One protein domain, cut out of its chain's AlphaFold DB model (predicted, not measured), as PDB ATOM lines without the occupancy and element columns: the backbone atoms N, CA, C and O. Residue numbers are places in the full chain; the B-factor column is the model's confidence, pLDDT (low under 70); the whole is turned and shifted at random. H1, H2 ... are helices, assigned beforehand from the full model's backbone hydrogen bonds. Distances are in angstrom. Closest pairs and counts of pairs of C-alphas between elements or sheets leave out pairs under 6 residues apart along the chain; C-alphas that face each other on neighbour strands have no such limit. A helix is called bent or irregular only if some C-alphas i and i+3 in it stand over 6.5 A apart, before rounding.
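Overview. This is residues 4 to 113 of the 113 residues of an uncharacterized protein of Crocinitomicaceae bacterium (UniProt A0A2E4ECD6). The domain is two groups of short helices placed next to each other along the longest axis: at one end H1 and H2 form a hairpin with H3 crossing H1, and beside them H4 to H8 gather about H5, which lies near the middle of the whole. H4 and H7 run alongside H5, H6 packs on H4 with its centre making a triangle with those of H4 and H5, and the longest helix, H8, lies across H5 and H7. The printed part has 110 residues with eight named helices, H1 to H8 in chain order, and no named strand; the class is all helix. The whole is compact, with a radius of gyration of the C-alphas of 13.6 A and spans of 42 by 30 by 21 A.

Along the chain. H1, residues 4 to 16, begins at C-alpha 4 (89.127, -40.181, 75.231) and is 18.2 A long. H2 follows as residues 20 to 29, 14.3 A, then H3 as residues 33 to 40. H4 is residues 45 to 51, and H5, residues 55 to 63, begins at C-alpha 55 (64.922, -36.006, 86.636). H6 is residues 70 to 75, and H7 is residues 84 to 93, 14.5 A. H8, residues 98 to 112, is 18.9 A long and ends at C-alpha 112 (65.123, -29.227, 74.310); it is only just irregular, with C-alphas 100 and 103 at 6.8 A.

Arrangement. H5 is the hub and touches H4, H7 and H8. H4 and H5 form a helical hairpin, opposite ways at 36 degrees, a tilt only just steep; their closest C-alphas, those of Ala 49 and Ser 58, are 5.5 A apart. H5 and H7 only just touch, with 3 pairs of C-alphas within 8 A, the closest those of Leu 62 and His 92 at 7.1 A; they run the same way at a shallow tilt of 9 degrees. H8 touches H5 with residues 107 to 111 alone, about perpendicular at 84 degrees, closest at the C-alphas of Leu 56 and Leu 107, 6.5 A. H6 touches H4 at the C-alphas of Lys 47 and Gln 73, 5.3 A. H1 and H2 form a helical hairpin at a shallow tilt of 22 degrees, closest at the C-alphas of Asp 14 and Leu 23, 6.5 A. H1 and H3 are about perpendicular at 73 degrees and touch, with the C-alphas of Ala 8 and Ile 37 at 5.3 A. H2 and H5 are close but not clearly touching, with the C-alphas of Leu 20 and Leu 57 at 6.9 A. H1 and H8 are apart. The helix packing is part aligned, part crossed, with 3 of 7 touching pairs at a shallow tilt. In H1 to H7 every O i to N i+4 pair is within hydrogen-bond range; in H8, 8 of 11 are.

Size, cuts and confidence. The two C-alphas farthest apart, those of Ser 6 and Ser 99, are 42.8 A apart. The printed part has no cut and no long link. Mean pLDDT of the printed part is 76.8; 36 residues are under 70, among them residues 83 to 113.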
ATOM      1  N   THR A   4      90.425 -39.603  74.881       70.31
ATOM      2  CA  THR A   4      89.127 -40.181  75.231       70.31
ATOM      3  C   THR A   4      88.877 -40.260  76.738       70.31
ATOM      4  O   THR A   4      87.760 -39.985  77.162       70.31
ATOM      5  N   ASP A   5      89.902 -40.549  77.548       76.81
ATOM      6  CA  ASP A   5      89.778 -40.601  79.015       76.81
ATOM      7  C   ASP A   5      89.552 -39.189  79.584       76.81
ATOM      8  O   ASP A   5      88.721 -38.988  80.465       76.81
ATOM      9  N   SER A   6      90.249 -38.185  79.033       84.81
ATOM     10  CA  SER A   6      90.064 -36.778  79.412       84.81
ATOM     11  C   SER A   6      88.665 -36.263  79.063       84.81
ATOM     12  O   SER A   6      88.065 -35.532  79.845       84.81
ATOM     13  N   ILE A   7      88.146 -36.634  77.888       85.75
ATOM     14  CA  ILE A   7      86.797 -36.261  77.442       85.75
ATOM     15  C   ILE A   7      85.746 -36.928  78.330       85.75
ATOM     16  O   ILE A   7      84.840 -36.244  78.798       85.75
ATOM     17  N   ALA A   8      85.889 -38.224  78.620       86.81
ATOM     18  CA  ALA A   8      84.979 -38.939  79.511       86.81
ATOM     19  C   ALA A   8      84.936 -38.303  80.910       86.81
ATOM     20  O   ALA A   8      83.855 -38.133  81.464       86.81
ATOM     21  N   GLN A   9      86.085 -37.875  81.443       89.75
ATOM     22  CA  GLN A   9      86.153 -37.183  82.731       89.75
ATOM     23  C   GLN A   9      85.404 -35.840  82.711       89.75
ATOM     24  O   GLN A   9      84.609 -35.569  83.607       89.75
ATOM     25  N   LEU A  10      85.610 -35.017  81.677       90.88
ATOM     26  CA  LEU A  10      84.919 -33.729  81.528       90.88
ATOM     27  C   LEU A  10      83.408 -33.904  81.328       90.88
ATOM     28  O   LEU A  10      82.612 -33.175  81.917       90.88
ATOM     29  N   MET A  11      83.006 -34.887  80.522       91.06
ATOM     30  CA  MET A  11      81.598 -35.234  80.350       91.06
ATOM     31  C   MET A  11      80.987 -35.751  81.655       91.06
ATOM     32  O   MET A  11      79.846 -35.419  81.957       91.06
ATOM     33  N   PHE A  12      81.731 -36.521  82.453       91.12
ATOM     34  CA  PHE A  12      81.274 -36.996  83.758       91.12
ATOM     35  C   PHE A  12      81.098 -35.848  84.767       91.12
ATOM     36  O   PHE A  12      80.123 -35.826  85.512       91.12
ATOM     37  N   GLU A  13      81.968 -34.836  84.751       92.06
ATOM     38  CA  GLU A  13      81.761 -33.616  85.546       92.06
ATOM     39  C   GLU A  13      80.485 -32.869  85.131       92.06
ATOM     40  O   GLU A  13      79.721 -32.412  85.984       92.06
ATOM     41  N   ASP A  14      80.229 -32.758  83.825       92.06
ATOM     42  CA  ASP A  14      79.006 -32.138  83.311       92.06
ATOM     43  C   ASP A  14      77.753 -32.987  83.620       92.06
ATOM     44  O   ASP A  14      76.686 -32.423  83.876       92.06
ATOM     45  N   PHE A  15      77.890 -34.317  83.677       91.06
ATOM     46  CA  PHE A  15      76.861 -35.264  84.124       91.06
ATOM     47  C   PHE A  15      76.490 -35.027  85.588       91.06
ATOM     48  O   PHE A  15      75.318 -34.807  85.899       91.06
ATOM     49  N   GLU A  16      77.483 -34.987  86.476       90.44
ATOM     50  CA  GLU A  16      77.265 -34.776  87.909       90.44
ATOM     51  C   GLU A  16      76.642 -33.409  88.207       90.44
ATOM     52  O   GLU A  16      75.785 -33.280  89.083       90.44
ATOM     53  N   GLN A  17      77.009 -32.391  87.427       90.44
ATOM     54  CA  GLN A  17      76.468 -31.037  87.552       90.44
ATOM     55  C   GLN A  17      75.169 -30.806  86.768       90.44
ATOM     56  O   GLN A  17      74.674 -29.680  86.747       90.44
ATOM     57  N   GLN A  18      74.613 -31.838  86.124       88.94
ATOM     58  CA  GLN A  18      73.380 -31.767  85.330       88.94
ATOM     59  C   GLN A  18      73.416 -30.677  84.235       88.94
ATOM     60  O   GLN A  18      72.412 -30.028  83.940       88.94
ATOM     61  N   ARG A  19      74.579 -30.462  83.606       90.88
ATOM     62  CA  ARG A  19      74.780 -29.454  82.549       90.88
ATOM     63  C   ARG A  19      74.337 -29.991  81.187       90.88
ATOM     64  O   ARG A  19      75.159 -30.266  80.315       90.88
ATOM     65  N   LEU A  20      73.025 -30.134  81.007       86.69
ATOM     66  CA  LEU A  20      72.420 -30.835  79.864       86.69
ATOM     67  C   LEU A  20      72.828 -30.283  78.496       86.69
ATOM     68  O   LEU A  20      73.165 -31.072  77.624       86.69
ATOM     69  N   VAL A  21      72.888 -28.958  78.332       87.38
ATOM     70  CA  VAL A  21      73.318 -28.324  77.069       87.38
ATOM     71  C   VAL A  21      74.734 -28.762  76.688       87.38
ATOM     72  O   VAL A  21      74.994 -29.162  75.560       87.38
ATOM     73  N   ARG A  22      75.660 -28.777  77.655       90.62
ATOM     74  CA  ARG A  22      77.035 -29.233  77.401       90.62
ATOM     75  C   ARG A  22      77.088 -30.733  77.135       90.62
ATOM     76  O   ARG A  22      77.845 -31.162  76.275       90.62
ATOM     77  N   LEU A  23      76.278 -31.531  77.830       90.06
ATOM     78  CA  LEU A  23      76.174 -32.971  77.566       90.06
ATOM     79  C   LEU A  23      75.647 -33.265  76.158       90.06
ATOM     80  O   LEU A  23      76.160 -34.178  75.522       90.06
ATOM     81  N   GLN A  24      74.692 -32.480  75.657       88.44
ATOM     82  CA  GLN A  24      74.220 -32.566  74.272       88.44
ATOM     83  C   GLN A  24      75.349 -32.254  73.283       88.44
ATOM     84  O   GLN A  24      75.606 -33.054  72.388       88.44
ATOM     85  N   GLU A  25      76.089 -31.160  73.488       89.88
ATOM     86  CA  GLU A  25      77.246 -30.823  72.644       89.88
ATOM     87  C   GLU A  25      78.318 -31.921  72.646       89.88
ATOM     88  O   GLU A  25      78.978 -32.168  71.631       89.88
ATOM     89  N   TRP A  26      78.537 -32.556  73.800       90.38
ATOM     90  CA  TRP A  26      79.482 -33.655  73.919       90.38
ATOM     91  C   TRP A  26      78.983 -34.918  73.222       90.38
ATOM     92  O   TRP A  26      79.764 -35.556  72.524       90.38
ATOM     93  N   ASP A  27      77.706 -35.261  73.372       87.38
ATOM     94  CA  ASP A  27      77.064 -36.415  72.736       87.38
ATOM     95  C   ASP A  27      77.075 -36.314  71.205       87.38
ATOM     96  O   ASP A  27      77.368 -37.296  70.527       87.38
ATOM     97  N   GLU A  28      76.859 -35.119  70.648       86.75
ATOM     98  CA  GLU A  28      76.966 -34.876  69.203       86.75
ATOM     99  C   GLU A  28      78.383 -35.123  68.665       86.75
ATOM    100  O   GLU A  28      78.559 -35.610  67.546       86.75
ATOM    101  N   LYS A  29      79.410 -34.776  69.450       88.81
ATOM    102  CA  LYS A  29      80.819 -34.857  69.032       88.81
ATOM    103  C   LYS A  29      81.469 -36.200  69.363       88.81
ATOM    104  O   LYS A  29      82.376 -36.625  68.649       88.81
ATOM    105  N   PHE A  30      81.037 -36.848  70.443       88.75
ATOM    106  CA  PHE A  30      81.644 -38.054  71.006       88.75
ATOM    107  C   PHE A  30      80.574 -39.039  71.520       88.75
ATOM    108  O   PHE A  30      80.544 -39.365  72.709       88.75
ATOM    109  N   PRO A  31      79.709 -39.570  70.638       84.25
ATOM    110  CA  PRO A  31      78.613 -40.462  71.035       84.25
ATOM    111  C   PRO A  31      79.095 -41.764  71.702       84.25
ATOM    112  O   PRO A  31      78.405 -42.325  72.550       84.25
ATOM    113  N   ASP A  32      80.305 -42.231  71.379       84.56
ATOM    114  CA  ASP A  32      80.888 -43.450  71.959       84.56
ATOM    115  C   ASP A  32      81.430 -43.250  73.388       84.56
ATOM    116  O   ASP A  32      81.761 -44.218  74.077       84.56
ATOM    117  N   SER A  33      81.528 -42.004  73.868       85.88
ATOM    118  CA  SER A  33      82.078 -41.702  75.194       85.88
ATOM    119  C   SER A  33      81.150 -42.096  76.344       85.88
ATOM    120  O   SER A  33      81.611 -42.177  77.482       85.88
ATOM    121  N   TRP A  34      79.879 -42.409  76.081       87.06
ATOM    122  CA  TRP A  34      78.930 -42.830  77.115       87.06
ATOM    123  C   TRP A  34      79.315 -44.120  77.833       87.06
ATOM    124  O   TRP A  34      79.072 -44.220  79.034       87.06
ATOM    125  N   ASP A  35      79.949 -45.070  77.143       85.62
ATOM    126  CA  ASP A  35      80.451 -46.290  77.784       85.62
ATOM    127  C   ASP A  35      81.584 -45.949  78.772       85.62
ATOM    128  O   ASP A  35      81.591 -46.428  79.904       85.62
ATOM    129  N   ALA A  36      82.480 -45.028  78.400       87.12
ATOM    130  CA  ALA A  36      83.564 -44.576  79.274       87.12
ATOM    131  C   ALA A  36      83.049 -43.771  80.482       87.12
ATOM    132  O   ALA A  36      83.549 -43.928  81.594       87.12
ATOM    133  N   ILE A  37      82.019 -42.939  80.296       88.06
ATOM    134  CA  ILE A  37      81.350 -42.233  81.401       88.06
ATOM    135  C   ILE A  37      80.634 -43.236  82.310       88.06
ATOM    136  O   ILE A  37      80.660 -43.096  83.531       88.06
ATOM    137  N   ALA A  38      80.005 -44.265  81.736       85.69
ATOM    138  CA  ALA A  38      79.357 -45.305  82.517       85.69
ATOM    139  C   ALA A  38      80.365 -46.031  83.406       85.69
ATOM    140  O   ALA A  38      80.068 -46.213  84.582       85.69
ATOM    141  N   ASP A  39      81.555 -46.359  82.904       85.62
ATOM    142  CA  ASP A  39      82.617 -46.973  83.705       85.62
ATOM    143  C   ASP A  39      83.047 -46.086  84.887       85.62
ATOM    144  O   ASP A  39      83.183 -46.584  86.007       85.62
ATOM    145  N   LEU A  40      83.169 -44.766  84.681       84.19
ATOM    146  CA  LEU A  40      83.453 -43.803  85.759       84.19
ATOM    147  C   LEU A  40      82.342 -43.762  86.822       84.19
ATOM    148  O   LEU A  40      82.618 -43.533  87.998       84.19
ATOM    149  N   ASN A  41      81.102 -44.041  86.420       82.44
ATOM    150  CA  ASN A  41      79.918 -44.038  87.277       82.44
ATOM    151  C   ASN A  41      79.508 -45.436  87.792       82.44
ATOM    152  O   ASN A  41      78.375 -45.636  88.234       82.44
ATOM    153  N   GLY A  42      80.373 -46.451  87.680       79.81
ATOM    154  CA  GLY A  42      80.071 -47.812  88.152       79.81
ATOM    155  C   GLY A  42      79.099 -48.617  87.271       79.81
ATOM    156  O   GLY A  42      78.509 -49.597  87.723       79.81
ATOM    157  N   GLY A  43      78.929 -48.220  86.009       78.56
ATOM    158  CA  GLY A  43      78.332 -49.010  84.928       78.56
ATOM    159  C   GLY A  43      76.848 -48.763  84.634       78.56
ATOM    160  O   GLY A  43      76.302 -49.403  83.734       78.56
ATOM    161  N   ALA A  44      76.166 -47.871  85.361       83.06
ATOM    162  CA  ALA A  44      74.721 -47.663  85.202       83.06
ATOM    163  C   ALA A  44      74.292 -46.191  85.369       83.06
ATOM    164  O   ALA A  44      73.718 -45.805  86.386       83.06
ATOM    165  N   LEU A  45      74.560 -45.364  84.350       87.75
ATOM    166  CA  LEU A  45      74.280 -43.917  84.357       87.75
ATOM    167  C   LEU A  45      72.810 -43.566  84.582       87.75
ATOM    168  O   LEU A  45      72.502 -42.715  85.410       87.75
ATOM    169  N   LEU A  46      71.897 -44.229  83.870       87.00
ATOM    170  CA  LEU A  46      70.466 -43.961  84.004       87.00
ATOM    171  C   LEU A  46      69.965 -44.390  85.383       87.00
ATOM    172  O   LEU A  46      69.188 -43.672  86.001       87.00
ATOM    173  N   LYS A  47      70.439 -45.531  85.891       85.31
ATOM    174  CA  LYS A  47      70.107 -45.973  87.248       85.31
ATOM    175  C   LYS A  47      70.560 -44.950  88.291       85.31
ATOM    176  O   LYS A  47      69.769 -44.608  89.161       85.31
ATOM    177  N   ALA A  48      71.803 -44.477  88.202       87.62
ATOM    178  CA  ALA A  48      72.330 -43.477  89.125       87.62
ATOM    179  C   ALA A  48      71.520 -42.177  89.058       87.62
ATOM    180  O   ALA A  48      71.069 -41.689  90.085       87.62
ATOM    181  N   ALA A  49      71.231 -41.678  87.853       88.06
ATOM    182  CA  ALA A  49      70.416 -40.478  87.679       88.06
ATOM    183  C   ALA A  49      68.995 -40.625  88.257       88.06
ATOM    184  O   ALA A  49      68.474 -39.672  88.830       88.06
ATOM    185  N   LEU A  50      68.381 -41.810  88.142       84.38
ATOM    186  CA  LEU A  50      67.059 -42.091  88.709       84.38
ATOM    187  C   LEU A  50      67.077 -42.179  90.242       84.38
ATOM    188  O   LEU A  50      66.154 -41.677  90.875       84.38
ATOM    189  N   LEU A  51      68.106 -42.805  90.826       83.75
ATOM    190  CA  LEU A  51      68.274 -42.920  92.282       83.75
ATOM    191  C   LEU A  51      68.603 -41.575  92.938       83.75
ATOM    192  O   LEU A  51      68.104 -41.283  94.019       83.75
ATOM    193  N   ASP A  52      69.406 -40.754  92.264       86.06
ATOM    194  CA  ASP A  52      69.786 -39.416  92.723       86.06
ATOM    195  C   ASP A  52      68.708 -38.359  92.430       86.06
ATOM    196  O   ASP A  52      68.944 -37.165  92.607       86.06
ATOM    197  N   GLU A  53      67.542 -38.774  91.921       84.69
ATOM    198  CA  GLU A  53      66.424 -37.889  91.581       84.69
ATOM    199  C   GLU A  53      66.785 -36.784  90.560       84.69
ATOM    200  O   GLU A  53      66.161 -35.722  90.493       84.69
ATOM    201  N   LYS A  54      67.782 -37.036  89.702       86.25
ATOM    202  CA  LYS A  54      68.221 -36.143  88.618       86.25
ATOM    203  C   LYS A  54      67.252 -36.272  87.434       86.25
ATOM    204  O   LYS A  54      67.561 -36.900  86.420       86.25
ATOM    205  N   TRP A  55      66.038 -35.730  87.561       80.62
ATOM    206  CA  TRP A  55      64.922 -36.006  86.636       80.62
ATOM    207  C   TRP A  55      65.153 -35.552  85.195       80.62
ATOM    208  O   TRP A  55      64.887 -36.315  84.266       80.62
ATOM    209  N   LEU A  56      65.679 -34.340  84.991       80.38
ATOM    210  CA  LEU A  56      65.953 -33.822  83.645       80.38
ATOM    211  C   LEU A  56      67.087 -34.607  82.969       80.38
ATOM    212  O   LEU A  56      66.991 -34.954  81.792       80.38
ATOM    213  N   LEU A  57      68.119 -34.972  83.736       87.06
ATOM    214  CA  LEU A  57      69.193 -35.846  83.267       87.06
ATOM    215  C   LEU A  57      68.663 -37.242  82.924       87.06
ATOM    216  O   LEU A  57      68.972 -37.772  81.863       87.06
ATOM    217  N   SER A  58      67.803 -37.811  83.766       86.31
ATOM    218  CA  SER A  58      67.159 -39.103  83.509       86.31
ATOM    219  C   SER A  58      66.326 -39.069  82.226       86.31
ATOM    220  O   SER A  58      66.437 -39.972  81.398       86.31
ATOM    221  N   ALA A  59      65.541 -38.008  82.012       80.75
ATOM    222  CA  ALA A  59      64.769 -37.805  80.787       80.75
ATOM    223  C   ALA A  59      65.671 -37.693  79.544       80.75
ATOM    224  O   ALA A  59      65.382 -38.307  78.515       80.75
ATOM    225  N   TYR A  60      66.784 -36.961  79.650       85.50
ATOM    226  CA  TYR A  60      67.789 -36.864  78.593       85.50
ATOM    227  C   TYR A  60      68.399 -38.238  78.249       85.50
ATOM    228  O   TYR A  60      68.354 -38.665  77.093       85.50
ATOM    229  N   LEU A  61      68.879 -38.984  79.249       86.69
ATOM    230  CA  LEU A  61      69.471 -40.316  79.069       86.69
ATOM    231  C   LEU A  61      68.478 -41.326  78.474       86.69
ATOM    232  O   LEU A  61      68.849 -42.144  77.633       86.69
ATOM    233  N   LEU A  62      67.205 -41.271  78.883       81.88
ATOM    234  CA  LEU A  62      66.147 -42.126  78.335       81.88
ATOM    235  C   LEU A  62      65.954 -41.897  76.831       81.88
ATOM    236  O   LEU A  62      65.738 -42.862  76.094       81.88
ATOM    237  N   ARG A  63      66.096 -40.659  76.346       77.94
ATOM    238  CA  ARG A  63      65.973 -40.318  74.917       77.94
ATOM    239  C   ARG A  63      67.241 -40.599  74.114       77.94
ATOM    240  O   ARG A  63      67.141 -40.892  72.928       77.94
ATOM    241  N   ASN A  64      68.412 -40.565  74.743       80.62
ATOM    242  CA  ASN A  64      69.687 -40.718  74.047       80.62
ATOM    243  C   ASN A  64      69.923 -42.175  73.580       80.62
ATOM    244  O   ASN A  64      70.097 -43.051  74.432       80.62
ATOM    245  N   PRO A  65      69.953 -42.486  72.270       80.50
ATOM    246  CA  PRO A  65      70.093 -43.858  71.768       80.50
ATOM    247  C   PRO A  65      71.443 -44.516  72.104       80.50
ATOM    248  O   PRO A  65      71.531 -45.743  72.096       80.50
ATOM    249  N   ASN A  66      72.466 -43.728  72.441       84.00
ATOM    250  CA  ASN A  66      73.817 -44.201  72.740       84.00
ATOM    251  C   ASN A  66      73.931 -44.808  74.148       84.00
ATOM    252  O   ASN A  66      74.842 -45.591  74.417       84.00
ATOM    253  N   ILE A  67      72.980 -44.520  75.046       83.00
ATOM    254  CA  ILE A  67      72.938 -45.140  76.374       83.00
ATOM    255  C   ILE A  67      72.478 -46.594  76.248       83.00
ATOM    256  O   ILE A  67      71.317 -46.888  75.949       83.00
ATOM    257  N   ARG A  68      73.388 -47.528  76.522       78.75
ATOM    258  CA  ARG A  68      73.130 -48.968  76.416       78.75
ATOM    259  C   ARG A  68      72.378 -49.518  77.629       78.75
ATOM    260  O   ARG A  68      72.470 -49.009  78.746       78.75
ATOM    261  N   LYS A  69      71.665 -50.633  77.419       78.00
ATOM    262  CA  LYS A  69      71.011 -51.435  78.476       78.00
ATOM    263  C   LYS A  69      70.018 -50.648  79.352       78.00
ATOM    264  O   LYS A  69      69.854 -50.982  80.524       78.00
ATOM    265  N   LYS A  70      69.348 -49.627  78.804       79.44
ATOM    266  CA  LYS A  70      68.362 -48.813  79.541       79.44
ATOM    267  C   LYS A  70      67.317 -49.679  80.232       79.44
ATOM    268  O   LYS A  70      67.141 -49.551  81.431       79.44
ATOM    269  N   GLU A  71      66.711 -50.619  79.513       71.25
ATOM    270  CA  GLU A  71      65.674 -51.521  80.038       71.25
ATOM    271  C   GLU A  71      66.114 -52.277  81.303       71.25
ATOM    272  O   GLU A  71      65.368 -52.346  82.279       71.25
ATOM    273  N   LEU A  72      67.353 -52.784  81.330       72.75
ATOM    274  CA  LEU A  72      67.916 -53.468  82.500       72.75
ATOM    275  C   LEU A  72      68.134 -52.507  83.674       72.75
ATOM    276  O   LEU A  72      67.847 -52.852  84.821       72.75
ATOM    277  N   GLN A  73      68.625 -51.296  83.395       78.56
ATOM    278  CA  GLN A  73      68.807 -50.260  84.412       78.56
ATOM    279  C   GLN A  73      67.454 -49.856  85.012       78.56
ATOM    280  O   GLN A  73      67.314 -49.858  86.230       78.56
ATOM    281  N   ILE A  74      66.447 -49.635  84.167       74.69
ATOM    282  CA  ILE A  74      65.059 -49.303  84.513       74.69
ATOM    283  C   ILE A  74      64.424 -50.374  85.408       74.69
ATOM    284  O   ILE A  74      63.878 -50.054  86.463       74.69
ATOM    285  N   ALA A  75      64.527 -51.652  85.025       68.69
ATOM    286  CA  ALA A  75      63.954 -52.756  85.792       68.69
ATOM    287  C   ALA A  75      64.486 -52.787  87.235       68.69
ATOM    288  O   ALA A  75      63.728 -53.052  88.169       68.69
ATOM    289  N   SER A  76      65.761 -52.425  87.426       69.62
ATOM    290  CA  SER A  76      66.416 -52.393  88.738       69.62
ATOM    291  C   SER A  76      65.992 -51.237  89.657       69.62
ATOM    292  O   SER A  76      66.339 -51.260  90.835       69.62
ATOM    293  N   VAL A  77      65.246 -50.250  89.145       71.81
ATOM    294  CA  VAL A  77      64.740 -49.073  89.890       71.81
ATOM    295  C   VAL A  77      63.211 -48.985  89.887       71.81
ATOM    296  O   VAL A  77      62.628 -48.038  90.404       71.81
ATOM    297  N   SER A  78      62.531 -49.999  89.349       64.81
ATOM    298  CA  SER A  78      61.069 -50.039  89.206       64.81
ATOM    299  C   SER A  78      60.288 -49.983  90.531       64.81
ATOM    300  O   SER A  78      59.100 -49.676  90.519       64.81
ATOM    301  N   GLN A  79      60.951 -50.234  91.665       65.12
ATOM    302  CA  GLN A  79      60.382 -50.177  93.019       65.12
ATOM    303  C   GLN A  79      60.705 -48.870  93.766       65.12
ATOM    304  O   GLN A  79      60.510 -48.801  94.976       65.12
ATOM    305  N   HIS A  80      61.230 -47.848  93.080       70.50
ATOM    306  CA  HIS A  80      61.556 -46.570  93.714       70.50
ATOM    307  C   HIS A  80      60.304 -45.915  94.319       70.50
ATOM    308  O   HIS A  80      59.268 -45.831  93.661       70.50
ATOM    309  N   GLU A  81      60.406 -45.428  95.559       68.81
ATOM    310  CA  GLU A  81      59.269 -44.853  96.300       68.81
ATOM    311  C   GLU A  81      58.764 -43.542  95.675       68.81
ATOM    312  O   GLU A  81      57.591 -43.186  95.800       68.81
ATOM    313  N   ASN A  82      59.642 -42.830  94.963       72.69
ATOM    314  CA  ASN A  82      59.300 -41.577  94.305       72.69
ATOM    315  C   ASN A  82      58.438 -41.802  93.052       72.69
ATOM    316  O   ASN A  82      58.891 -42.411  92.084       72.69
ATOM    317  N   ILE A  83      57.237 -41.217  93.040       65.81
ATOM    318  CA  ILE A  83      56.240 -41.302  91.962       65.81
ATOM    319  C   ILE A  83      56.749 -40.847  90.582       65.81
ATOM    320  O   ILE A  83      56.244 -41.322  89.561       65.81
ATOM    321  N   PHE A  84      57.758 -39.970  90.521       65.44
ATOM    322  CA  PHE A  84      58.327 -39.494  89.256       65.44
ATOM    323  C   PHE A  84      59.095 -40.583  88.510       65.44
ATOM    324  O   PHE A  84      59.044 -40.628  87.281       65.44
ATOM    325  N   CYS A  85      59.745 -41.498  89.234       68.31
ATOM    326  CA  CYS A  85      60.501 -42.586  88.627       68.31
ATOM    327  C   CYS A  85      59.568 -43.543  87.852       68.31
ATOM    328  O   CYS A  85      59.728 -43.649  86.637       68.31
ATOM    329  N   PRO A  86      58.510 -44.143  88.436       66.06
ATOM    330  CA  PRO A  86      57.544 -44.950  87.689       66.06
ATOM    331  C   PRO A  86      56.907 -44.223  86.496       66.06
ATOM    332  O   PRO A  86      56.702 -44.849  85.460       66.06
ATOM    333  N   LEU A  87      56.620 -42.919  86.604       65.19
ATOM    334  CA  LEU A  87      56.049 -42.132  85.503       65.19
ATOM    335  C   LEU A  87      57.033 -41.950  84.334       65.19
ATOM    336  O   LEU A  87      56.648 -42.169  83.184       65.19
ATOM    337  N   LEU A  88      58.296 -41.611  84.617       67.62
ATOM    338  CA  LEU A  88      59.372 -41.519  83.618       67.62
ATOM    339  C   LEU A  88      59.601 -42.863  82.915       67.62
ATOM    340  O   LEU A  88      59.731 -42.917  81.692       67.62
ATOM    341  N   LEU A  89      59.605 -43.951  83.687       68.44
ATOM    342  CA  LEU A  89      59.819 -45.303  83.180       68.44
ATOM    343  C   LEU A  89      58.649 -45.794  82.321       68.44
ATOM    344  O   LEU A  89      58.865 -46.327  81.233       68.44
ATOM    345  N   GLN A  90      57.406 -45.582  82.768       65.00
ATOM    346  CA  GLN A  90      56.215 -45.974  82.011       65.00
ATOM    347  C   GLN A  90      56.120 -45.239  80.671       65.00
ATOM    348  O   GLN A  90      55.705 -45.857  79.700       65.00
ATOM    349  N   CYS A  91      56.556 -43.976  80.577       61.41
ATOM    350  CA  CYS A  91      56.553 -43.235  79.308       61.41
ATOM    351  C   CYS A  91      57.581 -43.753  78.295       61.41
ATOM    352  O   CYS A  91      57.421 -43.534  77.099       61.41
ATOM    353  N   HIS A  92      58.651 -44.398  78.761       64.81
ATOM    354  CA  HIS A  92      59.682 -44.958  77.889       64.81
ATOM    355  C   HIS A  92      59.350 -46.380  77.419       64.81
ATOM    356  O   HIS A  92      59.745 -46.773  76.326       64.81
ATOM    357  N   VAL A  93      58.644 -47.156  78.250       60.81
ATOM    358  CA  VAL A  93      58.375 -48.587  78.019       60.81
ATOM    359  C   VAL A  93      56.971 -48.843  77.453       60.81
ATOM    360  O   VAL A  93      56.756 -49.861  76.799       60.81
ATOM    361  N   GLN A  94      56.002 -47.958  77.697       56.12
ATOM    362  CA  GLN A  94      54.615 -48.118  77.255       56.12
ATOM    363  C   GLN A  94      54.137 -46.855  76.535       56.12
ATOM    364  O   GLN A  94      54.360 -45.746  77.019       56.12
ATOM    365  N   ASP A  95      53.436 -47.024  75.410       53.75
ATOM    366  CA  ASP A  95      52.643 -45.968  74.768       53.75
ATOM    367  C   ASP A  95      51.602 -45.447  75.774       53.75
ATOM    368  O   ASP A  95      50.498 -45.984  75.916       53.75
ATOM    369  N   LEU A  96      51.980 -44.439  76.559       54.19
ATOM    370  CA  LEU A  96      51.120 -43.877  77.589       54.19
ATOM    371  C   LEU A  96      50.101 -42.899  76.978       54.19
ATOM    372  O   LEU A  96      50.405 -42.188  76.020       54.19
ATOM    373  N   PRO A  97      48.899 -42.781  77.572       54.81
ATOM    374  CA  PRO A  97      47.910 -41.796  77.153       54.81
ATOM    375  C   PRO A  97      48.464 -40.363  77.206       54.81
ATOM    376  O   PRO A  97      49.088 -39.967  78.195       54.81
ATOM    377  N   ALA A  98      48.140 -39.553  76.191       53.22
ATOM    378  CA  ALA A  98      48.595 -38.166  76.015       53.22
ATOM    379  C   ALA A  98      48.437 -37.255  77.250       53.22
ATOM    380  O   ALA A  98      49.222 -36.331  77.450       53.22
ATOM    381  N   SER A  99      47.459 -37.522  78.119       54.41
ATOM    382  CA  SER A  99      47.236 -36.759  79.352       54.41
ATOM    383  C   SER A  99      48.306 -36.985  80.429       54.41
ATOM    384  O   SER A  99      48.579 -36.069  81.200       54.41
ATOM    385  N   LYS A 100      48.940 -38.166  80.469       53.16
ATOM    386  CA  LYS A 100      50.079 -38.468  81.358       53.16
ATOM    387  C   LYS A 100      51.421 -38.041  80.759       53.16
ATOM    388  O   LYS A 100      52.370 -37.822  81.502       53.16
ATOM    389  N   LEU A 101      51.468 -37.855  79.436       56.03
ATOM    390  CA  LEU A 101      52.623 -37.322  78.714       56.03
ATOM    391  C   LEU A 101      52.830 -35.820  78.939       56.03
ATOM    392  O   LEU A 101      53.918 -35.339  78.683       56.03
ATOM    393  N   LYS A 102      51.843 -35.070  79.450       60.94
ATOM    394  CA  LYS A 102      51.955 -33.607  79.597       60.94
ATOM    395  C   LYS A 102      53.145 -33.175  80.461       60.94
ATOM    396  O   LYS A 102      53.929 -32.348  80.023       60.94
ATOM    397  N   LEU A 103      53.310 -33.764  81.647       60.50
ATOM    398  CA  LEU A 103      54.408 -33.410  82.555       60.50
ATOM    399  C   LEU A 103      55.773 -33.862  82.008       60.50
ATOM    400  O   LEU A 103      56.793 -33.220  82.231       60.50
ATOM    401  N   LEU A 104      55.784 -34.975  81.273       58.62
ATOM    402  CA  LEU A 104      56.975 -35.476  80.597       58.62
ATOM    403  C   LEU A 104      57.351 -34.574  79.418       58.62
ATOM    404  O   LEU A 104      58.521 -34.274  79.261       58.62
ATOM    405  N   ASN A 105      56.374 -34.114  78.635       58.84
ATOM    406  CA  ASN A 105      56.554 -33.141  77.563       58.84
ATOM    407  C   ASN A 105      57.058 -31.816  78.134       58.84
ATOM    408  O   ASN A 105      58.010 -31.273  77.609       58.84
ATOM    409  N   GLU A 106      56.514 -31.352  79.263       65.62
ATOM    410  CA  GLU A 106      57.004 -30.150  79.951       65.62
ATOM    411  C   GLU A 106      58.463 -30.313  80.415       65.62
ATOM    412  O   GLU A 106      59.290 -29.432  80.189       65.62
ATOM    413  N   LEU A 107      58.820 -31.460  81.006       62.66
ATOM    414  CA  LEU A 107      60.215 -31.765  81.352       62.66
ATOM    415  C   LEU A 107      61.098 -31.915  80.107       62.66
ATOM    416  O   LEU A 107      62.256 -31.522  80.131       62.66
ATOM    417  N   GLN A 108      60.576 -32.476  79.018       60.03
ATOM    418  CA  GLN A 108      61.296 -32.655  77.758       60.03
ATOM    419  C   GLN A 108      61.511 -31.337  77.013       60.03
ATOM    420  O   GLN A 108      62.583 -31.164  76.439       60.03
ATOM    421  N   ASP A 109      60.548 -30.420  77.048       62.19
ATOM    422  CA  ASP A 109      60.643 -29.073  76.485       62.19
ATOM    423  C   ASP A 109      61.733 -28.278  77.210       62.19
ATOM    424  O   ASP A 109      62.523 -27.587  76.576       62.19
ATOM    425  N   LEU A 110      61.854 -28.457  78.530       59.91
ATOM    426  CA  LEU A 110      62.931 -27.864  79.328       59.91
ATOM    427  C   LEU A 110      64.323 -28.432  79.007       59.91
ATOM    428  O   LEU A 110      65.316 -27.770  79.288       59.91
ATOM    429  N   VAL A 111      64.408 -29.642  78.446       57.53
ATOM    430  CA  VAL A 111      65.671 -30.259  77.994       57.53
ATOM    431  C   VAL A 111      65.981 -29.921  76.528       57.53
ATOM    432  O   VAL A 111      67.132 -30.023  76.113       57.53
ATOM    433  N   ALA A 112      64.974 -29.569  75.727       54.69
ATOM    434  CA  ALA A 112      65.123 -29.227  74.310       54.69
ATOM    435  C   ALA A 112      65.476 -27.745  74.055       54.69
ATOM    436  O   ALA A 112      65.785 -27.399  72.914       54.69
ATOM    437  N   LEU A 113      65.398 -26.900  75.091       46.81
ATOM    438  CA  LEU A 113      65.855 -25.502  75.121       46.81
ATOM    439  C   LEU A 113      67.354 -25.402  75.425       46.81
ATOM    440  O   LEU A 113      67.986 -24.497  74.835       46.81
TER     441      LEU A 113